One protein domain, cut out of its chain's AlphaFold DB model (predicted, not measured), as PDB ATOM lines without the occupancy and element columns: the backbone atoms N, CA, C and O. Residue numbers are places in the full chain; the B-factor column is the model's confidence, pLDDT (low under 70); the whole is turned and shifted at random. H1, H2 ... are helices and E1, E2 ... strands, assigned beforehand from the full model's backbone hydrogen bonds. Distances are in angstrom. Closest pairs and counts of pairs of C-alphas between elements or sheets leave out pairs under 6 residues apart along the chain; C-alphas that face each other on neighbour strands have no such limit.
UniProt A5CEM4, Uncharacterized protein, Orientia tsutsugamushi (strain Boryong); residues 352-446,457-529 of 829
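Overview. This is residues 352 to 446 and 457 to 529 of the 829 residues of an uncharacterized protein of Orientia tsutsugamushi (strain Boryong) (UniProt A5CEM4). A twisted sheet of five strands forms the middle layer, with helices H2 and H3 over one face and the longest helix, H4, over the other. The short helices H1 and H5 graze the sheet, a two-stranded ribbon of E4 and E5 lies far from the middle, and a long tail, residues 508 to 529, runs from the end of edge strand E7 to the other edge strand, E1. The 168 printed residues include five named helices and seven named strands, in the order H1 H2 H3 E1 E2 E3 E4 E5 H4 E6 H5 E7; the large sheet is mixed, in the order E1 E2 E3 E6 E7, and E4 and E5 are antiparallel. The class is mixed, helices and strands; the whole is compact, with a radius of gyration of the C-alphas of 15.5 A, and rounded, with spans of 43 by 39 by 25 A.

Along the chain. The printed part begins with H1, residues 352 to 356, whose first C-alpha is at (170.210, 152.315, 186.126). H2 is residues 364 to 377, 20.3 A long, and H3 is residues 384 to 394, 15.9 A long. The strands E1, residues 399 to 405, E2, residues 414 to 421, and E3, residues 426 to 434, measure 20.1 A, 23.5 A and 26.4 A. E4 is residues 441 to 443; after the cut come E5, residues 457 to 459, and H4, residues 460 to 475, which is 22.3 A long and has its first C-alpha at (183.950, 165.588, 171.867). E6, residues 479 to 488, spans 29.8 A. H5 is residues 494 to 497, and E7, residues 498 to 507, spans 27.0 A and ends with C-alpha 507 at (171.501, 174.116, 189.381).

Arrangement. E1, E2 and E3 form a meander, each strand the antiparallel neighbour of the one before; E1 and E2 are a hairpin, with N 403 and O 417 at 2.8 A, and so are E2 and E3, with N 418 and O 429 at 2.8 A. E3 and E6 are parallel at 16 degrees, with N 430 and O 483 at 2.8 A. E6 and E7 are antiparallel at 168 degrees, with N 484 and O 502 at 2.8 A. The domain has three layers, helices on both faces of the sheet: H2 and H3 on the same face, H4 on the opposite face. H3 runs along the strands at a height over the sheet of 9.5 A; its closest C-alpha pair with E2 is Ala 385 and Ser 416, 6.3 A. H2 runs slantwise to the strands, at 44 degrees to E7 on the local plane; the C-alphas of Lys 364 and Ile 501 are their closest, 6.4 A. For H4 and E2 the closest C-alphas are those of Val 464 and Ala 415, 7.3 A. H1 only grazes the sheet and touches H3, closest at the C-alphas of Ile 352 and Glu 391, 6.1 A. H5 also only grazes it; H2, with residues 372 to 376 alone, only just touches H5, with 3 pairs of C-alphas within 8 A, the closest those of Arg 372 and Tyr 494, 6.5 A. E4 and E5 are antiparallel at 138 degrees, with N 442 and O 458 at 3.1 A. In H1, H2 and H4 every O i to N i+4 pair is within hydrogen-bond range, in H3 6 of 7 are, and H5 is too short for such a pair.

Size, cuts and confidence. The two C-alphas farthest apart, those of Lys 359 and Gly 446, are 44.9 A apart. Residues 447 to 456 are not printed, and C-alphas 446 and 457 stand 11.9 A apart across the cut. Of the links printed whole, none is long. In the tail, residues 527 to 528 make a short antiparallel pairing with residues 401 to 402 of E1. The mean pLDDT of the printed part is 81.8; the model's confidence is under 70 at residues 407 to 413, 436 to 446, 457 to 458 and 507 to 522.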
ATOM      1  N   ILE A 352     171.310 151.350 186.300       94.56
ATOM      2  CA  ILE A 352     170.210 152.315 186.126       94.56
ATOM      3  C   ILE A 352     169.347 152.400 187.389       94.56
ATOM      4  O   ILE A 352     169.011 153.498 187.839       94.56
ATOM      5  N   THR A 353     169.010 151.265 187.996       91.44
ATOM      6  CA  THR A 353     168.251 151.218 189.251       91.44
ATOM      7  C   THR A 353     169.068 151.782 190.414       91.44
ATOM      8  O   THR A 353     168.514 152.494 191.252       91.44
ATOM      9  N   PHE A 354     170.379 151.530 190.454       92.88
ATOM     10  CA  PHE A 354     171.290 152.116 191.439       92.88
ATOM     11  C   PHE A 354     171.290 153.646 191.387       92.88
ATOM     12  O   PHE A 354     171.081 154.286 192.421       92.88
ATOM     13  N   ILE A 355     171.464 154.241 190.201       92.94
ATOM     14  CA  ILE A 355     171.489 155.705 190.075       92.94
ATOM     15  C   ILE A 355     170.108 156.331 190.283       92.94
ATOM     16  O   ILE A 355     170.019 157.452 190.774       92.94
ATOM     17  N   ALA A 356     169.035 155.621 189.920       90.62
ATOM     18  CA  ALA A 356     167.665 156.110 190.035       90.62
ATOM     19  C   ALA A 356     167.086 156.015 191.456       90.62
ATOM     20  O   ALA A 356     166.065 156.649 191.737       90.62
ATOM     21  N   ASP A 357     167.691 155.234 192.353       88.12
ATOM     22  CA  ASP A 357     167.200 155.122 193.721       88.12
ATOM     23  C   ASP A 357     167.542 156.367 194.548       88.12
ATOM     24  O   ASP A 357     168.696 156.652 194.860       88.12
ATOM     25  N   SER A 358     166.484 157.060 194.971       79.75
ATOM     26  CA  SER A 358     166.526 158.228 195.853       79.75
ATOM     27  C   SER A 358     167.238 158.015 197.194       79.75
ATOM     28  O   SER A 358     167.674 158.996 197.793       79.75
ATOM     29  N   LYS A 359     167.349 156.772 197.682       84.31
ATOM     30  CA  LYS A 359     168.066 156.448 198.927       84.31
ATOM     31  C   LYS A 359     169.580 156.383 198.733       84.31
ATOM     32  O   LYS A 359     170.325 156.391 199.709       84.31
ATOM     33  N   THR A 360     170.043 156.305 197.489       83.69
ATOM     34  CA  THR A 360     171.457 156.144 197.165       83.69
ATOM     35  C   THR A 360     172.169 157.483 197.187       83.69
ATOM     36  O   THR A 360     171.849 158.389 196.416       83.69
ATOM     37  N   GLN A 361     173.222 157.591 197.994       84.75
ATOM     38  CA  GLN A 361     174.160 158.695 197.858       84.75
ATOM     39  C   GLN A 361     175.101 158.420 196.678       84.75
ATOM     40  O   GLN A 361     175.991 157.566 196.746       84.75
ATOM     41  N   LEU A 362     174.897 159.147 195.580       89.50
ATOM     42  CA  LEU A 362     175.736 159.021 194.393       89.50
ATOM     43  C   LEU A 362     177.116 159.633 194.649       89.50
ATOM     44  O   LEU A 362     177.242 160.791 195.044       89.50
ATOM     45  N   SER A 363     178.161 158.858 194.373       91.50
ATOM     46  CA  SER A 363     179.554 159.290 194.441       91.50
ATOM     47  C   SER A 363     180.340 158.692 193.277       91.50
ATOM     48  O   SER A 363     179.973 157.640 192.745       91.50
ATOM     49  N   LYS A 364     181.459 159.327 192.898       92.88
ATOM     50  CA  LYS A 364     182.348 158.781 191.858       92.88
ATOM     51  C   LYS A 364     182.847 157.377 192.221       92.88
ATOM     52  O   LYS A 364     182.969 156.542 191.336       92.88
ATOM     53  N   ALA A 365     183.107 157.117 193.506       91.44
ATOM     54  CA  ALA A 365     183.585 155.823 193.989       91.44
ATOM     55  C   ALA A 365     182.534 154.716 193.821       91.44
ATOM     56  O   ALA A 365     182.855 153.655 193.295       91.44
ATOM     57  N   ASN A 366     181.275 154.986 194.181       91.12
ATOM     58  CA  ASN A 366     180.214 153.985 194.056       91.12
ATOM     59  C   ASN A 366     179.883 153.718 192.580       91.12
ATOM     60  O   ASN A 366     179.794 152.567 192.178       91.12
ATOM     61  N   ILE A 367     179.804 154.763 191.743       92.81
ATOM     62  CA  ILE A 367     179.608 154.600 190.289       92.81
ATOM     63  C   ILE A 367     180.747 153.785 189.676       92.81
ATOM     64  O   ILE A 367     180.502 152.914 188.847       92.81
ATOM     65  N   LYS A 368     181.994 154.048 190.088       93.00
ATOM     66  CA  LYS A 368     183.158 153.275 189.650       93.00
ATOM     67  C   LYS A 368     182.933 151.785 189.932       93.00
ATOM     68  O   LYS A 368     183.016 150.978 189.008       93.00
ATOM     69  N   GLU A 369     182.577 151.423 191.159       89.50
ATOM     70  CA  GLU A 369     182.371 150.016 191.518       89.50
ATOM     71  C   GLU A 369     181.209 149.360 190.753       89.50
ATOM     72  O   GLU A 369     181.370 148.249 190.253       89.50
ATOM     73  N   GLU A 370     180.090 150.054 190.535       90.44
ATOM     74  CA  GLU A 370     178.985 149.519 189.721       90.44
ATOM     75  C   GLU A 370     179.400 149.261 188.258       90.44
ATOM     76  O   GLU A 370     179.149 148.190 187.703       90.44
ATOM     77  N   ILE A 371     180.135 150.191 187.631       92.62
ATOM     78  CA  ILE A 371     180.660 149.994 186.266       92.62
ATOM     79  C   ILE A 371     181.693 148.860 186.221       92.62
ATOM     80  O   ILE A 371     181.814 148.163 185.211       92.62
ATOM     81  N   ARG A 372     182.433 148.632 187.314       89.50
ATOM     82  CA  ARG A 372     183.367 147.504 187.419       89.50
ATOM     83  C   ARG A 372     182.643 146.170 187.322       89.50
ATOM     84  O   ARG A 372     183.167 145.258 186.684       89.50
ATOM     85  N   TRP A 373     181.458 146.053 187.913       87.31
ATOM     86  CA  TRP A 373     180.651 144.841 187.815       87.31
ATOM     87  C   TRP A 373     180.132 144.594 186.404       87.31
ATOM     88  O   TRP A 373     180.244 143.461 185.933       87.31
ATOM     89  N   ILE A 374     179.690 145.644 185.703       91.06
ATOM     90  CA  ILE A 374     179.334 145.553 184.279       91.06
ATOM     91  C   ILE A 374     180.537 145.064 183.465       91.06
ATOM     92  O   ILE A 374     180.428 144.078 182.744       91.06
ATOM     93  N   PHE A 375     181.711 145.687 183.621       88.81
ATOM     94  CA  PHE A 375     182.924 145.278 182.901       88.81
ATOM     95  C   PHE A 375     183.312 143.821 183.183       88.81
ATOM     96  O   PHE A 375     183.699 143.082 182.278       88.81
ATOM     97  N   LYS A 376     183.195 143.376 184.440       84.94
ATOM     98  CA  LYS A 376     183.467 141.981 184.804       84.94
ATOM     99  C   LYS A 376     182.511 141.030 184.093       84.94
ATOM    100  O   LYS A 376     182.967 139.983 183.645       84.94
ATOM    101  N   SER A 377     181.230 141.363 183.922       86.88
ATOM    102  CA  SER A 377     180.226 140.478 183.315       86.88
ATOM    103  C   SER A 377     180.122 140.584 181.777       86.88
ATOM    104  O   SER A 377     179.591 139.659 181.148       86.88
ATOM    105  N   THR A 378     180.761 141.575 181.147       87.94
ATOM    106  CA  THR A 378     180.723 141.827 179.690       87.94
ATOM    107  C   THR A 378     182.093 141.713 179.010       87.94
ATOM    108  O   THR A 378     183.129 141.493 179.641       87.94
ATOM    109  N   ARG A 379     182.128 141.811 177.679       81.38
ATOM    110  CA  ARG A 379     183.384 141.983 176.934       81.38
ATOM    111  C   ARG A 379     183.740 143.463 176.800       81.38
ATOM    112  O   ARG A 379     182.849 144.293 176.665       81.38
ATOM    113  N   SER A 380     185.031 143.794 176.738       71.88
ATOM    114  CA  SER A 380     185.464 145.183 176.516       71.88
ATOM    115  C   SER A 380     184.951 145.754 175.187       71.88
ATOM    116  O   SER A 380     184.689 146.951 175.104       71.88
ATOM    117  N   GLU A 381     184.730 144.901 174.178       80.00
ATOM    118  CA  GLU A 381     184.199 145.317 172.879       80.00
ATOM    119  C   GLU A 381     182.672 145.539 172.859       80.00
ATOM    120  O   GLU A 381     182.153 146.066 171.867       80.00
ATOM    121  N   GLU A 382     181.947 145.131 173.910       87.19
ATOM    122  CA  GLU A 382     180.515 145.409 174.074       87.19
ATOM    123  C   GLU A 382     180.306 146.873 174.492       87.19
ATOM    124  O   GLU A 382     181.037 147.436 175.306       87.19
ATOM    125  N   SER A 383     179.297 147.516 173.905       90.81
ATOM    126  CA  SER A 383     179.014 148.930 174.155       90.81
ATOM    127  C   SER A 383     178.309 149.118 175.499       90.81
ATOM    128  O   SER A 383     177.231 148.560 175.721       90.81
ATOM    129  N   LEU A 384     178.879 149.959 176.369       94.25
ATOM    130  CA  LEU A 384     178.275 150.318 177.656       94.25
ATOM    131  C   LEU A 384     176.883 150.923 177.453       94.25
ATOM    132  O   LEU A 384     175.940 150.536 178.129       94.25
ATOM    133  N   ALA A 385     176.716 151.808 176.475       94.25
ATOM    134  CA  ALA A 385     175.436 152.413 176.128       94.25
ATOM    135  C   ALA A 385     174.371 151.364 175.779       94.25
ATOM    136  O   ALA A 385     173.201 151.542 176.105       94.25
ATOM    137  N   LYS A 386     174.751 150.260 175.127       94.75
ATOM    138  CA  LYS A 386     173.819 149.172 174.795       94.75
ATOM    139  C   LYS A 386     173.399 148.376 176.018       94.75
ATOM    140  O   LYS A 386     172.217 148.078 176.153       94.75
ATOM    141  N   ILE A 387     174.336 148.116 176.924       96.06
ATOM    142  CA  ILE A 387     174.042 147.496 178.219       96.06
ATOM    143  C   ILE A 387     173.091 148.388 179.017       96.06
ATOM    144  O   ILE A 387     172.018 147.948 179.421       96.06
ATOM    145  N   LEU A 388     173.412 149.674 179.153       96.38
ATOM    146  CA  LEU A 388     172.574 150.624 179.882       96.38
ATOM    147  C   LEU A 388     171.195 150.811 179.247       96.38
ATOM    148  O   LEU A 388     170.219 150.994 179.967       96.38
ATOM    149  N   LEU A 389     171.084 150.721 177.918       95.44
ATOM    150  CA  LEU A 389     169.789 150.688 177.243       95.44
ATOM    151  C   LEU A 389     168.968 149.466 177.685       95.44
ATOM    152  O   LEU A 389     167.793 149.619 178.003       95.44
ATOM    153  N   GLY A 390     169.574 148.279 177.754       95.62
ATOM    154  CA  GLY A 390     168.923 147.068 178.261       95.62
ATOM    155  C   GLY A 390     168.438 147.197 179.707       95.62
ATOM    156  O   GLY A 390     167.282 146.891 180.010       95.62
ATOM    157  N   GLU A 391     169.292 147.715 180.594       95.69
ATOM    158  CA  GLU A 391     168.911 148.000 181.986       95.69
ATOM    159  C   GLU A 391     167.750 149.000 182.042       95.69
ATOM    160  O   GLU A 391     166.782 148.825 182.788       95.69
ATOM    161  N   LEU A 392     167.802 150.024 181.188       94.69
ATOM    162  CA  LEU A 392     166.773 151.043 181.090       94.69
ATOM    163  C   LEU A 392     165.424 150.447 180.676       94.69
ATOM    164  O   LEU A 392     164.421 150.824 181.282       94.69
ATOM    165  N   LEU A 393     165.373 149.496 179.733       94.56
ATOM    166  CA  LEU A 393     164.136 148.827 179.288       94.56
ATOM    167  C   LEU A 393     163.389 148.123 180.434       94.56
ATOM    168  O   LEU A 393     162.163 148.193 180.493       94.56
ATOM    169  N   SER A 394     164.115 147.534 181.383       92.75
ATOM    170  CA  SER A 394     163.557 146.821 182.546       92.75
ATOM    171  C   SER A 394     163.460 147.669 183.826       92.75
ATOM    172  O   SER A 394     162.967 147.205 184.858       92.75
ATOM    173  N   SER A 395     163.946 148.914 183.798       90.62
ATOM    174  CA  SER A 395     163.920 149.808 184.962       90.62
ATOM    175  C   SER A 395     162.519 150.372 185.250       90.62
ATOM    176  O   SER A 395     161.806 150.825 184.349       90.62
ATOM    177  N   LYS A 396     162.157 150.465 186.537       86.38
ATOM    178  CA  LYS A 396     160.880 151.044 187.011       86.38
ATOM    179  C   LYS A 396     160.850 152.585 187.007       86.38
ATOM    180  O   LYS A 396     160.007 153.191 187.669       86.38
ATOM    181  N   VAL A 397     161.767 153.239 186.292       87.75
ATOM    182  CA  VAL A 397     161.802 154.703 186.170       87.75
ATOM    183  C   VAL A 397     160.558 155.199 185.426       87.75
ATOM    184  O   VAL A 397     160.239 154.697 184.352       87.75
ATOM    185  N   GLN A 398     159.872 156.208 185.981       81.81
ATOM    186  CA  GLN A 398     158.582 156.695 185.468       81.81
ATOM    187  C   GLN A 398     158.645 157.215 184.029       81.81
ATOM    188  O   GLN A 398     157.754 156.936 183.231       81.81
ATOM    189  N   LYS A 399     159.661 158.020 183.703       89.00
ATOM    190  CA  LYS A 399     159.881 158.532 182.346       89.00
ATOM    191  C   LYS A 399     161.351 158.403 182.001       89.00
ATOM    192  O   LYS A 399     162.207 158.985 182.673       89.00
ATOM    193  N   LYS A 400     161.606 157.652 180.938       92.62
ATOM    194  CA  LYS A 400     162.932 157.284 180.466       92.62
ATOM    195  C   LYS A 400     163.020 157.493 178.959       92.62
ATOM    196  O   LYS A 400     162.137 157.067 178.214       92.62
ATOM    197  N   SER A 401     164.090 158.148 178.534       91.94
ATOM    198  CA  SER A 401     164.366 158.390 177.121       91.94
ATOM    199  C   SER A 401     165.845 158.179 176.834       91.94
ATOM    200  O   SER A 401     166.690 158.410 177.699       91.94
ATOM    201  N   ALA A 402     166.158 157.782 175.608       92.44
ATOM    202  CA  ALA A 402     167.523 157.653 175.123       92.44
ATOM    203  C   ALA A 402     167.728 158.523 173.883       92.44
ATOM    204  O   ALA A 402     166.827 158.713 173.063       92.44
ATOM    205  N   VAL A 403     168.930 159.066 173.758       89.88
ATOM    206  CA  VAL A 403     169.351 159.916 172.654       89.88
ATOM    207  C   VAL A 403     170.739 159.469 172.226       89.88
ATOM    208  O   VAL A 403     171.673 159.477 173.024       89.88
ATOM    209  N   PHE A 404     170.891 159.102 170.960       87.38
ATOM    210  CA  PHE A 404     172.181 158.722 170.390       87.38
ATOM    211  C   PHE A 404     172.730 159.875 169.559       87.38
ATOM    212  O   PHE A 404     171.984 160.533 168.826       87.38
ATOM    213  N   LEU A 405     174.023 160.142 169.682       83.88
ATOM    214  CA  LEU A 405     174.668 161.212 168.940       83.88
ATOM    215  C   LEU A 405     175.370 160.638 167.707       83.88
ATOM    216  O   LEU A 405     176.204 159.738 167.803       83.88
ATOM    217  N   ASN A 406     175.022 161.171 166.541       71.31
ATOM    218  CA  ASN A 406     175.599 160.811 165.255       71.31
ATOM    219  C   ASN A 406     176.799 161.719 164.943       71.31
ATOM    220  O   ASN A 406     176.746 162.924 165.181       71.31
ATOM    221  N   LYS A 407     177.839 161.164 164.302       65.00
ATOM    222  CA  LYS A 407     178.940 161.928 163.669       65.00
ATOM    223  C   LYS A 407     179.717 162.860 164.620       65.00
ATOM    224  O   LYS A 407     180.073 163.974 164.236       65.00
ATOM    225  N   ILE A 408     179.955 162.421 165.856       64.12
ATOM    226  CA  ILE A 408     180.765 163.164 166.840       64.12
ATOM    227  C   ILE A 408     182.272 163.016 166.590       64.12
ATOM    228  O   ILE A 408     183.052 163.830 167.056       64.12
ATOM    229  N   ASP A 409     182.684 162.029 165.804       61.06
ATOM    230  CA  ASP A 409     184.042 161.880 165.277       61.06
ATOM    231  C   ASP A 409     183.966 160.986 164.024       61.06
ATOM    232  O   ASP A 409     182.903 160.411 163.763       61.06
ATOM    233  N   ASN A 410     185.046 160.867 163.246       54.28
ATOM    234  CA  ASN A 410     185.174 160.005 162.059       54.28
ATOM    235  C   ASN A 410     185.063 158.501 162.427       54.28
ATOM    236  O   ASN A 410     186.039 157.759 162.361       54.28
ATOM    237  N   ASP A 411     183.867 158.070 162.825       57.69
ATOM    238  CA  ASP A 411     183.404 156.702 163.108       57.69
ATOM    239  C   ASP A 411     183.958 155.989 164.364       57.69
ATOM    240  O   ASP A 411     183.435 154.938 164.740       57.69
ATOM    241  N   GLU A 412     184.944 156.552 165.072       62.66
ATOM    242  CA  GLU A 412     185.608 155.865 166.204       62.66
ATOM    243  C   GLU A 412     185.056 156.207 167.601       62.66
ATOM    244  O   GLU A 412     185.155 155.384 168.516       62.66
ATOM    245  N   THR A 413     184.451 157.388 167.773       63.62
ATOM    246  CA  THR A 413     183.884 157.835 169.056       63.62
ATOM    247  C   THR A 413     182.358 157.870 168.991       63.62
ATOM    248  O   THR A 413     181.773 158.533 168.133       63.62
ATOM    249  N   LYS A 414     181.697 157.172 169.919       83.44
ATOM    250  CA  LYS A 414     180.235 157.097 170.046       83.44
ATOM    251  C   LYS A 414     179.806 157.726 171.362       83.44
ATOM    252  O   LYS A 414     180.408 157.454 172.396       83.44
ATOM    253  N   ALA A 415     178.744 158.526 171.343       89.06
ATOM    254  CA  ALA A 415     178.177 159.072 172.568       89.06
ATOM    255  C   ALA A 415     176.663 158.881 172.629       89.06
ATOM    256  O   ALA A 415     175.959 159.008 171.622       89.06
ATOM    257  N   SER A 416     176.175 158.568 173.825       92.56
ATOM    258  CA  SER A 416     174.756 158.345 174.107       92.56
ATOM    259  C   SER A 416     174.355 159.106 175.359       92.56
ATOM    260  O   SER A 416     175.157 159.260 176.278       92.56
ATOM    261  N   ILE A 417     173.118 159.587 175.396       94.69
ATOM    262  CA  ILE A 417     172.553 160.333 176.516       94.69
ATOM    263  C   ILE A 417     171.248 159.658 176.931       94.69
ATOM    264  O   ILE A 417     170.323 159.518 176.132       94.69
ATOM    265  N   PHE A 418     171.162 159.275 178.197       95.31
ATOM    266  CA  PHE A 418     169.984 158.707 178.835       95.31
ATOM    267  C   PHE A 418     169.374 159.739 179.776       95.31
ATOM    268  O   PHE A 418     170.070 160.400 180.549       95.31
ATOM    269  N   ILE A 419     168.058 159.883 179.698       94.62
ATOM    270  CA  ILE A 419     167.289 160.865 180.453       94.62
ATOM    271  C   ILE A 419     166.357 160.097 181.378       94.62
ATOM    272  O   ILE A 419     165.476 159.379 180.907       94.62
ATOM    273  N   LEU A 420     166.533 160.276 182.684       93.94
ATOM    274  CA  LEU A 420     165.719 159.660 183.728       93.94
ATOM    275  C   LEU A 420     164.998 160.769 184.489       93.94
ATOM    276  O   LEU A 420     165.635 161.564 185.182       93.94
ATOM    277  N   LYS A 421     163.671 160.837 184.376       90.06
ATOM    278  CA  LYS A 421     162.870 161.726 185.226       90.06
ATOM    279  C   LYS A 421     162.300 160.920 186.384       90.06
ATOM    280  O   LYS A 421     161.479 160.024 186.177       90.06
ATOM    281  N   LEU A 422     162.756 161.244 187.588       86.38
ATOM    282  CA  LEU A 422     162.308 160.647 188.842       86.38
ATOM    283  C   LEU A 422     161.352 161.622 189.535       86.38
ATOM    284  O   LEU A 422     161.261 162.792 189.164       86.38
ATOM    285  N   SER A 423     160.647 161.158 190.565       79.44
ATOM    286  CA  SER A 423     159.701 162.004 191.302       79.44
ATOM    287  C   SER A 423     160.380 163.199 191.983       79.44
ATOM    288  O   SER A 423     159.801 164.279 192.037       79.44
ATOM    289  N   ASN A 424     161.611 163.009 192.472       77.50
ATOM    290  CA  ASN A 424     162.300 163.976 193.336       77.50
ATOM    291  C   ASN A 424     163.604 164.520 192.727       77.50
ATOM    292  O   ASN A 424     164.218 165.414 193.302       77.50
ATOM    293  N   ASN A 425     164.061 163.970 191.598       85.12
ATOM    294  CA  ASN A 425     165.312 164.358 190.949       85.12
ATOM    295  C   ASN A 425     165.273 163.997 189.452       85.12
ATOM    296  O   ASN A 425     164.542 163.097 189.046       85.12
ATOM    297  N   ASN A 426     166.075 164.657 188.620       90.81
ATOM    298  CA  ASN A 426     166.299 164.221 187.238       90.81
ATOM    299  C   ASN A 426     167.744 163.775 187.082       90.81
ATOM    300  O   ASN A 426     168.642 164.403 187.634       90.81
ATOM    301  N   ILE A 427     167.985 162.735 186.292       93.69
ATOM    302  CA  ILE A 427     169.338 162.288 185.970       93.69
ATOM    303  C   ILE A 427     169.534 162.364 184.462       93.69
ATOM    304  O   ILE A 427     168.712 161.868 183.689       93.69
ATOM    305  N   ILE A 428     170.629 163.000 184.053       94.81
ATOM    306  CA  ILE A 428     171.130 162.949 182.681       94.81
ATOM    307  C   ILE A 428     172.432 162.160 182.719       94.81
ATOM    308  O   ILE A 428     173.421 162.620 183.290       94.81
ATOM    309  N   LEU A 429     172.415 160.969 182.136       96.75
ATOM    310  CA  LEU A 429     173.562 160.078 182.069       96.75
ATOM    311  C   LEU A 429     174.111 160.069 180.647       96.75
ATOM    312  O   LEU A 429     173.432 159.629 179.726       96.75
ATOM    313  N   SER A 430     175.346 160.517 180.477       96.06
ATOM    314  CA  SER A 430     176.047 160.520 179.200       96.06
ATOM    315  C   SER A 430     177.150 159.468 179.204       96.06
ATOM    316  O   SER A 430     177.956 159.419 180.133       96.06
ATOM    317  N   THR A 431     177.232 158.658 178.153       95.06
ATOM    318  CA  THR A 431     178.374 157.771 177.905       95.06
ATOM    319  C   THR A 431     179.154 158.255 176.692       95.06
ATOM    320  O   THR A 431     178.562 158.665 175.692       95.06
ATOM    321  N   ILE A 432     180.482 158.218 176.780       92.62
ATOM    322  CA  ILE A 432     181.407 158.478 175.674       92.62
ATOM    323  C   ILE A 432     182.292 157.244 175.529       92.62
ATOM    324  O   ILE A 432     183.077 156.915 176.417       92.62
ATOM    325  N   GLU A 433     182.144 156.552 174.410       89.19
ATOM    326  CA  GLU A 433     182.855 155.322 174.083       89.19
ATOM    327  C   GLU A 433     183.803 155.580 172.925       89.19
ATOM    328  O   GLU A 433     183.379 156.036 171.863       89.19
ATOM    329  N   LYS A 434     185.076 155.251 173.106       85.75
ATOM    330  CA  LYS A 434     186.109 155.436 172.084       85.75
ATOM    331  C   LYS A 434     186.963 154.182 171.921       85.75
ATOM    332  O   LYS A 434     186.967 153.304 172.788       85.75
ATOM    333  N   ASP A 435     187.707 154.136 170.823       78.12
ATOM    334  CA  ASP A 435     188.603 153.030 170.489       78.12
ATOM    335  C   ASP A 435     190.070 153.466 170.610       78.12
ATOM    336  O   ASP A 435     190.553 154.129 169.703       78.12
ATOM    337  N   ASP A 436     190.778 153.079 171.686       68.88
ATOM    338  CA  ASP A 436     192.215 153.296 172.024       68.88
ATOM    339  C   ASP A 436     192.835 154.697 171.854       68.88
ATOM    340  O   ASP A 436     193.900 154.979 172.406       68.88
ATOM    341  N   LYS A 437     192.218 155.600 171.100       65.75
ATOM    342  CA  LYS A 437     192.742 156.922 170.809       65.75
ATOM    343  C   LYS A 437     192.355 157.879 171.933       65.75
ATOM    344  O   LYS A 437     191.286 157.750 172.535       65.75
ATOM    345  N   PRO A 438     193.207 158.866 172.252       65.12
ATOM    346  CA  PRO A 438     192.787 159.972 173.101       65.12
ATOM    347  C   PRO A 438     191.597 160.687 172.453       65.12
ATOM    348  O   PRO A 438     191.458 160.665 171.231       65.12
ATOM    349  N   LEU A 439     190.753 161.323 173.269       67.88
ATOM    350  CA  LEU A 439     189.663 162.152 172.755       67.88
ATOM    351  C   LEU A 439     190.260 163.225 171.842       67.88
ATOM    352  O   LEU A 439     191.050 164.060 172.294       67.88
ATOM    353  N   GLN A 440     189.943 163.153 170.551       62.19
ATOM    354  CA  GLN A 440     190.524 164.048 169.564       62.19
ATOM    355  C   GLN A 440     189.727 165.344 169.486       62.19
ATOM    356  O   GLN A 440     188.506 165.376 169.657       62.19
ATOM    357  N   LYS A 441     190.441 166.433 169.195       61.72
ATOM    358  CA  LYS A 441     189.812 167.620 168.631       61.72
ATOM    359  C   LYS A 441     189.564 167.345 167.159       61.72
ATOM    360  O   LYS A 441     190.490 166.942 166.456       61.72
ATOM    361  N   TYR A 442     188.350 167.587 166.693       58.84
ATOM    362  CA  TYR A 442     188.019 167.430 165.284       58.84
ATOM    363  C   TYR A 442     187.546 168.751 164.687       58.84
ATOM    364  O   TYR A 442     187.037 169.644 165.373       58.84
ATOM    365  N   CYS A 443     187.749 168.880 163.378       53.66
ATOM    366  CA  CYS A 443     187.248 170.006 162.610       53.66
ATOM    367  C   CYS A 443     185.780 169.759 162.278       53.66
ATOM    368  O   CYS A 443     185.445 168.848 161.519       53.66
ATOM    369  N   ARG A 444     184.900 170.596 162.820       56.53
ATOM    370  CA  ARG A 444     183.473 170.531 162.517       56.53
ATOM    371  C   ARG A 444     183.222 170.938 161.060       56.53
ATOM    372  O   ARG A 444     183.397 172.099 160.699       56.53
ATOM    373  N   LEU A 445     182.787 169.994 160.223       52.47
ATOM    374  CA  LEU A 445     182.289 170.291 158.875       52.47
ATOM    375  C   LEU A 445     180.884 170.896 158.994       52.47
ATOM    376  O   LEU A 445     179.930 170.202 159.343       52.47
ATOM    377  N   GLY A 446     180.765 172.201 158.743       50.53
ATOM    378  CA  GLY A 446     179.486 172.909 158.762       50.53
ATOM    379  C   GLY A 446     178.546 172.412 157.660       50.53
ATOM    380  O   GLY A 446     178.903 172.410 156.483       50.53
ATOM    381  N   GLU A 457     188.133 173.886 165.879       58.84
ATOM    382  CA  GLU A 457     188.457 172.669 166.617       58.84
ATOM    383  C   GLU A 457     187.509 172.575 167.813       58.84
ATOM    384  O   GLU A 457     187.440 173.503 168.625       58.84
ATOM    385  N   VAL A 458     186.773 171.470 167.911       68.31
ATOM    386  CA  VAL A 458     185.883 171.201 169.046       68.31
ATOM    387  C   VAL A 458     186.281 169.882 169.694       68.31
ATOM    388  O   VAL A 458     186.713 168.952 169.012       68.31
ATOM    389  N   ASN A 459     186.184 169.817 171.023       77.06
ATOM    390  CA  ASN A 459     186.377 168.587 171.780       77.06
ATOM    391  C   ASN A 459     185.054 167.809 171.842       77.06
ATOM    392  O   ASN A 459     183.996 168.397 172.065       77.06
ATOM    393  N   VAL A 460     185.110 166.483 171.709       78.44
ATOM    394  CA  VAL A 460     183.950 165.588 171.867       78.44
ATOM    395  C   VAL A 460     183.183 165.856 173.169       78.44
ATOM    396  O   VAL A 460     181.955 165.871 173.179       78.44
ATOM    397  N   THR A 461     183.897 166.104 174.267       83.12
ATOM    398  CA  THR A 461     183.277 166.397 175.572       83.12
ATOM    399  C   THR A 461     182.467 167.696 175.562       83.12
ATOM    400  O   THR A 461     181.380 167.728 176.139       83.12
ATOM    401  N   ASP A 462     182.926 168.724 174.844       80.31
ATOM    402  CA  ASP A 462     182.202 169.990 174.685       80.31
ATOM    403  C   ASP A 462     180.924 169.807 173.849       80.31
ATOM    404  O   ASP A 462     179.895 170.416 174.141       80.31
ATOM    405  N   GLU A 463     180.956 168.949 172.825       79.62
ATOM    406  CA  GLU A 463     179.789 168.655 171.975       79.62
ATOM    407  C   GLU A 463     178.736 167.836 172.724       79.62
ATOM    408  O   GLU A 463     177.539 168.123 172.631       79.62
ATOM    409  N   VAL A 464     179.163 166.864 173.533       85.69
ATOM    410  CA  VAL A 464     178.263 166.133 174.437       85.69
ATOM    411  C   VAL A 464     177.646 167.086 175.458       85.69
ATOM    412  O   VAL A 464     176.434 167.050 175.668       85.69
ATOM    413  N   GLU A 465     178.433 167.987 176.050       86.06
ATOM    414  CA  GLU A 465     177.921 169.002 176.976       86.06
ATOM    415  C   GLU A 465     176.901 169.928 176.301       86.06
ATOM    416  O   GLU A 465     175.863 170.264 176.877       86.06
ATOM    417  N   TYR A 466     177.157 170.305 175.051       81.75
ATOM    418  CA  TYR A 466     176.237 171.114 174.268       81.75
ATOM    419  C   TYR A 466     174.922 170.373 173.974       81.75
ATOM    420  O   TYR A 466     173.839 170.945 174.138       81.75
ATOM    421  N   ALA A 467     174.991 169.083 173.631       85.06
ATOM    422  CA  ALA A 467     173.816 168.229 173.462       85.06
ATOM    423  C   ALA A 467     173.015 168.084 174.763       85.06
ATOM    424  O   ALA A 467     171.787 168.183 174.742       85.06
ATOM    425  N   VAL A 468     173.693 167.928 175.905       87.88
ATOM    426  CA  VAL A 468     173.050 167.894 177.226       87.88
ATOM    427  C   VAL A 468     172.287 169.190 177.492       87.88
ATOM    428  O   VAL A 468     171.122 169.128 177.885       87.88
ATOM    429  N   ARG A 469     172.872 170.364 177.219       85.62
ATOM    430  CA  ARG A 469     172.182 171.660 177.383       85.62
ATOM    431  C   ARG A 469     170.957 171.792 176.483       85.62
ATOM    432  O   ARG A 469     169.907 172.264 176.924       85.62
ATOM    433  N   TYR A 470     171.064 171.344 175.232       83.38
ATOM    434  CA  TYR A 470     169.921 171.300 174.320       83.38
ATOM    435  C   TYR A 470     168.801 170.407 174.873       83.38
ATOM    436  O   TYR A 470     167.644 170.826 174.929       83.38
ATOM    437  N   ILE A 471     169.144 169.206 175.345       84.88
ATOM    438  CA  ILE A 471     168.207 168.261 175.964       84.88
ATOM    439  C   ILE A 471     167.562 168.861 177.217       84.88
ATOM    440  O   ILE A 471     166.345 168.775 177.360       84.88
ATOM    441  N   GLN A 472     168.326 169.523 178.089       86.62
ATOM    442  CA  GLN A 472     167.788 170.198 179.277       86.62
ATOM    443  C   GLN A 472     166.693 171.197 178.909       86.62
ATOM    444  O   GLN A 472     165.611 171.166 179.500       86.62
ATOM    445  N   LYS A 473     166.937 172.028 177.886       83.75
ATOM    446  CA  LYS A 473     165.960 173.000 177.382       83.75
ATOM    447  C   LYS A 473     164.725 172.313 176.791       83.75
ATOM    448  O   LYS A 473     163.606 172.674 177.145       83.75
ATOM    449  N   GLN A 474     164.910 171.301 175.939       81.31
ATOM    450  CA  GLN A 474     163.801 170.568 175.307       81.31
ATOM    451  C   GLN A 474     162.920 169.835 176.330       81.31
ATOM    452  O   GLN A 474     161.694 169.877 176.249       81.31
ATOM    453  N   TYR A 475     163.538 169.194 177.322       82.88
ATOM    454  CA  TYR A 475     162.844 168.392 178.328       82.88
ATOM    455  C   TYR A 475     162.435 169.180 179.574       82.88
ATOM    456  O   TYR A 475     161.826 168.583 180.469       82.88
ATOM    457  N   LYS A 476     162.727 170.488 179.628       85.25
ATOM    458  CA  LYS A 476     162.463 171.378 180.771       85.25
ATOM    459  C   LYS A 476     163.060 170.836 182.078       85.25
ATOM    460  O   LYS A 476     162.370 170.727 183.090       85.25
ATOM    461  N   ILE A 477     164.324 170.412 182.026       86.12
ATOM    462  CA  ILE A 477     165.067 169.881 183.178       86.12
ATOM    463  C   ILE A 477     165.863 171.030 183.799       86.12
ATOM    464  O   ILE A 477     166.927 171.386 183.299       86.12
ATOM    465  N   ASN A 478     165.334 171.600 184.883       81.81
ATOM    466  CA  ASN A 478     165.915 172.773 185.554       81.81
ATOM    467  C   ASN A 478     166.762 172.408 186.785       81.81
ATOM    468  O   ASN A 478     167.511 173.238 187.298       81.81
ATOM    469  N   SER A 479     166.613 171.176 187.270       86.88
ATOM    470  CA  SER A 479     167.370 170.614 188.382       86.88
ATOM    471  C   SER A 479     167.597 169.123 188.168       86.88
ATOM    472  O   SER A 479     166.800 168.452 187.500       86.88
ATOM    473  N   GLY A 480     168.707 168.611 188.693       89.62
ATOM    474  CA  GLY A 480     169.112 167.237 188.442       89.62
ATOM    475  C   GLY A 480     170.562 166.923 188.785       89.62
ATOM    476  O   GLY A 480     171.326 167.778 189.228       89.62
ATOM    477  N   THR A 481     170.967 165.701 188.473       91.88
ATOM    478  CA  THR A 481     172.357 165.249 188.485       91.88
ATOM    479  C   THR A 481     172.761 164.870 187.065       91.88
ATOM    480  O   THR A 481     172.093 164.075 186.406       91.88
ATOM    481  N   LYS A 482     173.864 165.433 186.574       93.62
ATOM    482  CA  LYS A 482     174.495 165.010 185.322       93.62
ATOM    483  C   LYS A 482     175.675 164.107 185.641       93.62
ATOM    484  O   LYS A 482     176.536 164.497 186.432       93.62
ATOM    485  N   ILE A 483     175.708 162.939 185.012       95.94
ATOM    486  CA  ILE A 483     176.774 161.945 185.129       95.94
ATOM    487  C   ILE A 483     177.342 161.722 183.730       95.94
ATOM    488  O   ILE A 483     176.590 161.389 182.819       95.94
ATOM    489  N   THR A 484     178.649 161.878 183.552       96.12
ATOM    490  CA  THR A 484     179.347 161.564 182.300       96.12
ATOM    491  C   THR A 484     180.356 160.456 182.560       96.12
ATOM    492  O   THR A 484     181.192 160.588 183.454       96.12
ATOM    493  N   ILE A 485     180.282 159.375 181.787       96.31
ATOM    494  CA  ILE A 485     181.179 158.218 181.877       96.31
ATOM    495  C   ILE A 485     181.957 158.103 180.569       96.31
ATOM    496  O   ILE A 485     181.355 158.045 179.494       96.31
ATOM    497  N   ILE A 486     183.286 158.049 180.659       93.62
ATOM    498  CA  ILE A 486     184.175 157.888 179.504       93.62
ATOM    499  C   ILE A 486     184.869 156.531 179.593       93.62
ATOM    500  O   ILE A 486     185.532 156.236 180.592       93.62
ATOM    501  N   VAL A 487     184.718 155.713 178.547       92.44
ATOM    502  CA  VAL A 487     185.306 154.367 178.477       92.44
ATOM    503  C   VAL A 487     186.083 154.126 177.181       92.44
ATOM    504  O   VAL A 487     185.703 154.597 176.104       92.44
ATOM    505  N   ASN A 488     187.153 153.338 177.279       89.31
ATOM    506  CA  ASN A 488     187.902 152.787 176.154       89.31
ATOM    507  C   ASN A 488     187.496 151.323 175.915       89.31
ATOM    508  O   ASN A 488     187.830 150.433 176.701       89.31
ATOM    509  N   ARG A 489     186.845 151.047 174.781       85.56
ATOM    510  CA  ARG A 489     186.351 149.701 174.411       85.56
ATOM    511  C   ARG A 489     187.453 148.694 174.063       85.56
ATOM    512  O   ARG A 489     187.185 147.523 173.820       85.56
ATOM    513  N   LYS A 490     188.710 149.132 174.028       83.94
ATOM    514  CA  LYS A 490     189.883 148.268 173.842       83.94
ATOM    515  C   LYS A 490     190.713 148.102 175.118       83.94
ATOM    516  O   LYS A 490     191.754 147.445 175.091       83.94
ATOM    517  N   GLY A 491     190.225 148.630 176.247       81.94
ATOM    518  CA  GLY A 491     190.813 148.394 177.562       81.94
ATOM    519  C   GLY A 491     190.984 146.896 177.836       81.94
ATOM    520  O   GLY A 491     190.053 146.107 177.665       81.94
ATOM    521  N   GLN A 492     192.193 146.498 178.237       77.56
ATOM    522  CA  GLN A 492     192.536 145.097 178.533       77.56
ATOM    523  C   GLN A 492     192.147 144.691 179.959       77.56
ATOM    524  O   GLN A 492     192.080 143.506 180.276       77.56
ATOM    525  N   ASN A 493     191.930 145.675 180.824       82.00
ATOM    526  CA  ASN A 493     191.495 145.522 182.204       82.00
ATOM    527  C   ASN A 493     190.593 146.701 182.578       82.00
ATOM    528  O   ASN A 493     190.488 147.680 181.837       82.00
ATOM    529  N   TYR A 494     189.963 146.616 183.743       84.69
ATOM    530  CA  TYR A 494     189.034 147.637 184.196       84.69
ATOM    531  C   TYR A 494     189.672 149.035 184.294       84.69
ATOM    532  O   TYR A 494     189.055 150.026 183.911       84.69
ATOM    533  N   GLU A 495     190.921 149.118 184.757       85.62
ATOM    534  CA  GLU A 495     191.643 150.382 184.931       85.62
ATOM    535  C   GLU A 495     191.969 151.083 183.604       85.62
ATOM    536  O   GLU A 495     192.078 152.303 183.566       85.62
ATOM    537  N   THR A 496     192.117 150.321 182.519       86.00
ATOM    538  CA  THR A 496     192.313 150.843 181.155       86.00
ATOM    539  C   THR A 496     191.005 151.001 180.387       86.00
ATOM    540  O   THR A 496     190.973 151.708 179.384       86.00
ATOM    541  N   TYR A 497     189.933 150.350 180.842       89.88
ATOM    542  CA  TYR A 497     188.589 150.480 180.292       89.88
ATOM    543  C   TYR A 497     187.900 151.756 180.777       89.88
ATOM    544  O   TYR A 497     187.395 152.514 179.955       89.88
ATOM    545  N   LEU A 498     187.872 152.010 182.088       92.56
ATOM    546  CA  LEU A 498     187.244 153.207 182.645       92.56
ATOM    547  C   LEU A 498     188.254 154.354 182.729       92.56
ATOM    548  O   LEU A 498     189.160 154.323 183.558       92.56
ATOM    549  N   GLU A 499     188.048 155.401 181.934       91.00
ATOM    550  CA  GLU A 499     188.960 156.548 181.904       91.00
ATOM    551  C   GLU A 499     188.565 157.646 182.886       91.00
ATOM    552  O   GLU A 499     189.400 158.139 183.646       91.00
ATOM    553  N   SER A 500     187.292 158.046 182.883       92.44
ATOM    554  CA  SER A 500     186.813 159.088 183.787       92.44
ATOM    555  C   SER A 500     185.325 158.970 184.099       92.44
ATOM    556  O   SER A 500     184.527 158.422 183.333       92.44
ATOM    557  N   ILE A 501     184.970 159.510 185.265       95.62
ATOM    558  CA  ILE A 501     183.594 159.736 185.704       95.62
ATOM    559  C   ILE A 501     183.510 161.182 186.167       95.62
ATOM    560  O   ILE A 501     184.225 161.582 187.096       95.62
ATOM    561  N   ASP A 502     182.595 161.941 185.579       93.88
ATOM    562  CA  ASP A 502     182.282 163.303 185.987       93.88
ATOM    563  C   ASP A 502     180.846 163.413 186.469       93.88
ATOM    564  O   ASP A 502     179.918 162.874 185.873       93.88
ATOM    565  N   MET A 503     180.673 164.111 187.589       93.00
ATOM    566  CA  MET A 503     179.382 164.322 188.228       93.00
ATOM    567  C   MET A 503     179.212 165.804 188.503       93.00
ATOM    568  O   MET A 503     180.087 166.430 189.100       93.00
ATOM    569  N   THR A 504     178.081 166.359 188.085       90.75
ATOM    570  CA  THR A 504     177.750 167.768 188.324       90.75
ATOM    571  C   THR A 504     176.284 167.904 188.700       90.75
ATOM    572  O   THR A 504     175.419 167.260 188.103       90.75
ATOM    573  N   ASN A 505     176.004 168.756 189.683       88.19
ATOM    574  CA  ASN A 505     174.638 169.137 190.010       88.19
ATOM    575  C   ASN A 505     174.146 170.157 188.988       88.19
ATOM    576  O   ASN A 505     174.829 171.135 188.680       88.19
ATOM    577  N   LEU A 506     172.954 169.917 188.466       83.62
ATOM    578  CA  LEU A 506     172.263 170.839 187.590       83.62
ATOM    579  C   LEU A 506     171.526 171.833 188.480       83.62
ATOM    580  O   LEU A 506     170.486 171.507 189.043       83.62
ATOM    581  N   ASN A 507     172.096 173.024 188.628       66.69
ATOM    582  CA  ASN A 507     171.501 174.116 189.381       66.69
ATOM    583  C   ASN A 507     171.366 175.309 188.433       66.69
ATOM    584  O   ASN A 507     172.388 175.865 188.038       66.69
ATOM    585  N   SER A 508     170.125 175.697 188.125       60.47
ATOM    586  CA  SER A 508     169.684 176.809 187.257       60.47
ATOM    587  C   SER A 508     169.365 176.463 185.797       60.47
ATOM    588  O   SER A 508     169.852 175.482 185.233       60.47
ATOM    589  N   ASN A 509     168.488 177.291 185.212       57.44
ATOM    590  CA  ASN A 509     168.143 177.245 183.794       57.44
ATOM    591  C   ASN A 509     169.434 177.302 182.966       57.44
ATOM    592  O   ASN A 509     170.283 178.147 183.264       57.44
ATOM    593  N   PRO A 510     169.588 176.462 181.924       58.31
ATOM    594  CA  PRO A 510     170.705 176.618 181.004       58.31
ATOM    595  C   PRO A 510     170.676 178.063 180.506       58.31
ATOM    596  O   PRO A 510     169.632 178.513 180.031       58.31
ATOM    597  N   ALA A 511     171.776 178.801 180.702       54.62
ATOM    598  CA  ALA A 511     171.883 180.187 180.256       54.62
ATOM    599  C   ALA A 511     171.348 180.298 178.821       54.62
ATOM    600  O   ALA A 511     171.600 179.394 178.016       54.62
ATOM    601  N   ASP A 512     170.621 181.377 178.510       48.75
ATOM    602  CA  ASP A 512     170.191 181.717 177.148       48.75
ATOM    603  C   ASP A 512     171.426 182.050 176.298       48.75
ATOM    604  O   ASP A 512     171.681 183.177 175.892       48.75
ATOM    605  N   THR A 513     172.264 181.052 176.045       48.25
ATOM    606  CA  THR A 513     173.174 181.084 174.922       48.25
ATOM    607  C   THR A 513     172.303 180.857 173.713       48.25
ATOM    608  O   THR A 513     171.767 179.760 173.542       48.25
ATOM    609  N   ASP A 514     172.138 181.911 172.925       45.72
ATOM    610  CA  ASP A 514     171.549 181.870 171.599       45.72
ATOM    611  C   ASP A 514     172.162 180.673 170.858       45.72
ATOM    612  O   ASP A 514     173.356 180.637 170.546       45.72
ATOM    613  N   VAL A 515     171.375 179.605 170.716       47.44
ATOM    614  CA  VAL A 515     171.805 178.329 170.135       47.44
ATOM    615  C   VAL A 515     171.842 178.552 168.623       47.44
ATOM    616  O   VAL A 515     171.009 178.043 167.886       47.44
ATOM    617  N   GLY A 516     172.805 179.347 168.147       44.59
ATOM    618  CA  GLY A 516     173.046 179.618 166.726       44.59
ATOM    619  C   GLY A 516     173.588 178.410 165.948       44.59
ATOM    620  O   GLY A 516     174.027 178.559 164.812       44.59
ATOM    621  N   TYR A 517     173.589 177.217 166.552       54.31
ATOM    622  CA  TYR A 517     174.094 175.973 165.980       54.31
ATOM    623  C   TYR A 517     172.961 174.966 165.769       54.31
ATOM    624  O   TYR A 517     172.184 174.668 166.678       54.31
ATOM    625  N   ASN A 518     172.916 174.363 164.579       59.31
ATOM    626  CA  ASN A 518     171.919 173.361 164.202       59.31
ATOM    627  C   ASN A 518     172.266 171.971 164.779       59.31
ATOM    628  O   ASN A 518     172.526 171.015 164.054       59.31
ATOM    629  N   ILE A 519     172.317 171.845 166.111       62.59
ATOM    630  CA  ILE A 519     172.641 170.577 166.790       62.59
ATOM    631  C   ILE A 519     171.650 169.443 166.471       62.59
ATOM    632  O   ILE A 519     171.989 168.267 166.578       62.59
ATOM    633  N   LYS A 520     170.454 169.787 165.980       61.50
ATOM    634  CA  LYS A 520     169.450 168.838 165.477       61.50
ATOM    635  C   LYS A 520     169.982 167.902 164.385       61.50
ATOM    636  O   LYS A 520     169.469 166.799 164.264       61.50
ATOM    637  N   ASP A 521     171.013 168.306 163.640       64.25
ATOM    638  CA  ASP A 521     171.607 167.479 162.580       64.25
ATOM    639  C   ASP A 521     172.514 166.353 163.132       64.25
ATOM    640  O   ASP A 521     172.833 165.402 162.414       64.25
ATOM    641  N   TYR A 522     172.936 166.454 164.400       69.25
ATOM    642  CA  TYR A 522     173.877 165.535 165.064       69.25
ATOM    643  C   TYR A 522     173.213 164.695 166.154       69.25
ATOM    644  O   TYR A 522     173.682 163.608 166.481       69.25
ATOM    645  N   ILE A 523     172.113 165.178 166.725       72.56
ATOM    646  CA  ILE A 523     171.322 164.418 167.686       72.56
ATOM    647  C   ILE A 523     170.294 163.591 166.912       72.56
ATOM    648  O   ILE A 523     169.568 164.114 166.070       72.56
ATOM    649  N   THR A 524     170.197 162.298 167.210       70.31
ATOM    650  CA  THR A 524     169.056 161.498 166.744       70.31
ATOM    651  C   THR A 524     167.747 162.002 167.351       70.31
ATOM    652  O   THR A 524     167.734 162.707 168.362       70.31
ATOM    653  N   GLN A 525     166.611 161.648 166.750       76.81
ATOM    654  CA  GLN A 525     165.339 161.891 167.424       76.81
ATOM    655  C   GLN A 525     165.360 161.226 168.812       76.81
ATOM    656  O   GLN A 525     165.908 160.132 168.944       76.81
ATOM    657  N   PRO A 526     164.806 161.855 169.858       81.31
ATOM    658  CA  PRO A 526     164.746 161.207 171.153       81.31
ATOM    659  C   PRO A 526     163.816 159.994 171.132       81.31
ATOM    660  O   PRO A 526     162.680 160.090 170.667       81.31
ATOM    661  N   TYR A 527     164.280 158.880 171.689       86.62
ATOM    662  CA  TYR A 527     163.513 157.646 171.802       86.62
ATOM    663  C   TYR A 527     162.900 157.573 173.192       86.62
ATOM    664  O   TYR A 527     163.615 157.468 174.190       86.62
ATOM    665  N   ASN A 528     161.575 157.664 173.261       87.56
ATOM    666  CA  ASN A 528     160.840 157.474 174.504       87.56
ATOM    667  C   ASN A 528     160.543 155.990 174.667       87.56
ATOM    668  O   ASN A 528     159.854 155.420 173.826       87.56
ATOM    669  N   ILE A 529     161.033 155.402 175.753       89.44
ATOM    670  CA  ILE A 529     160.759 154.002 176.080       89.44
ATOM    671  C   ILE A 529     159.344 153.945 176.655       89.44
ATOM    672  O   ILE A 529     159.044 154.624 177.644       89.44
TER     673      ILE A 529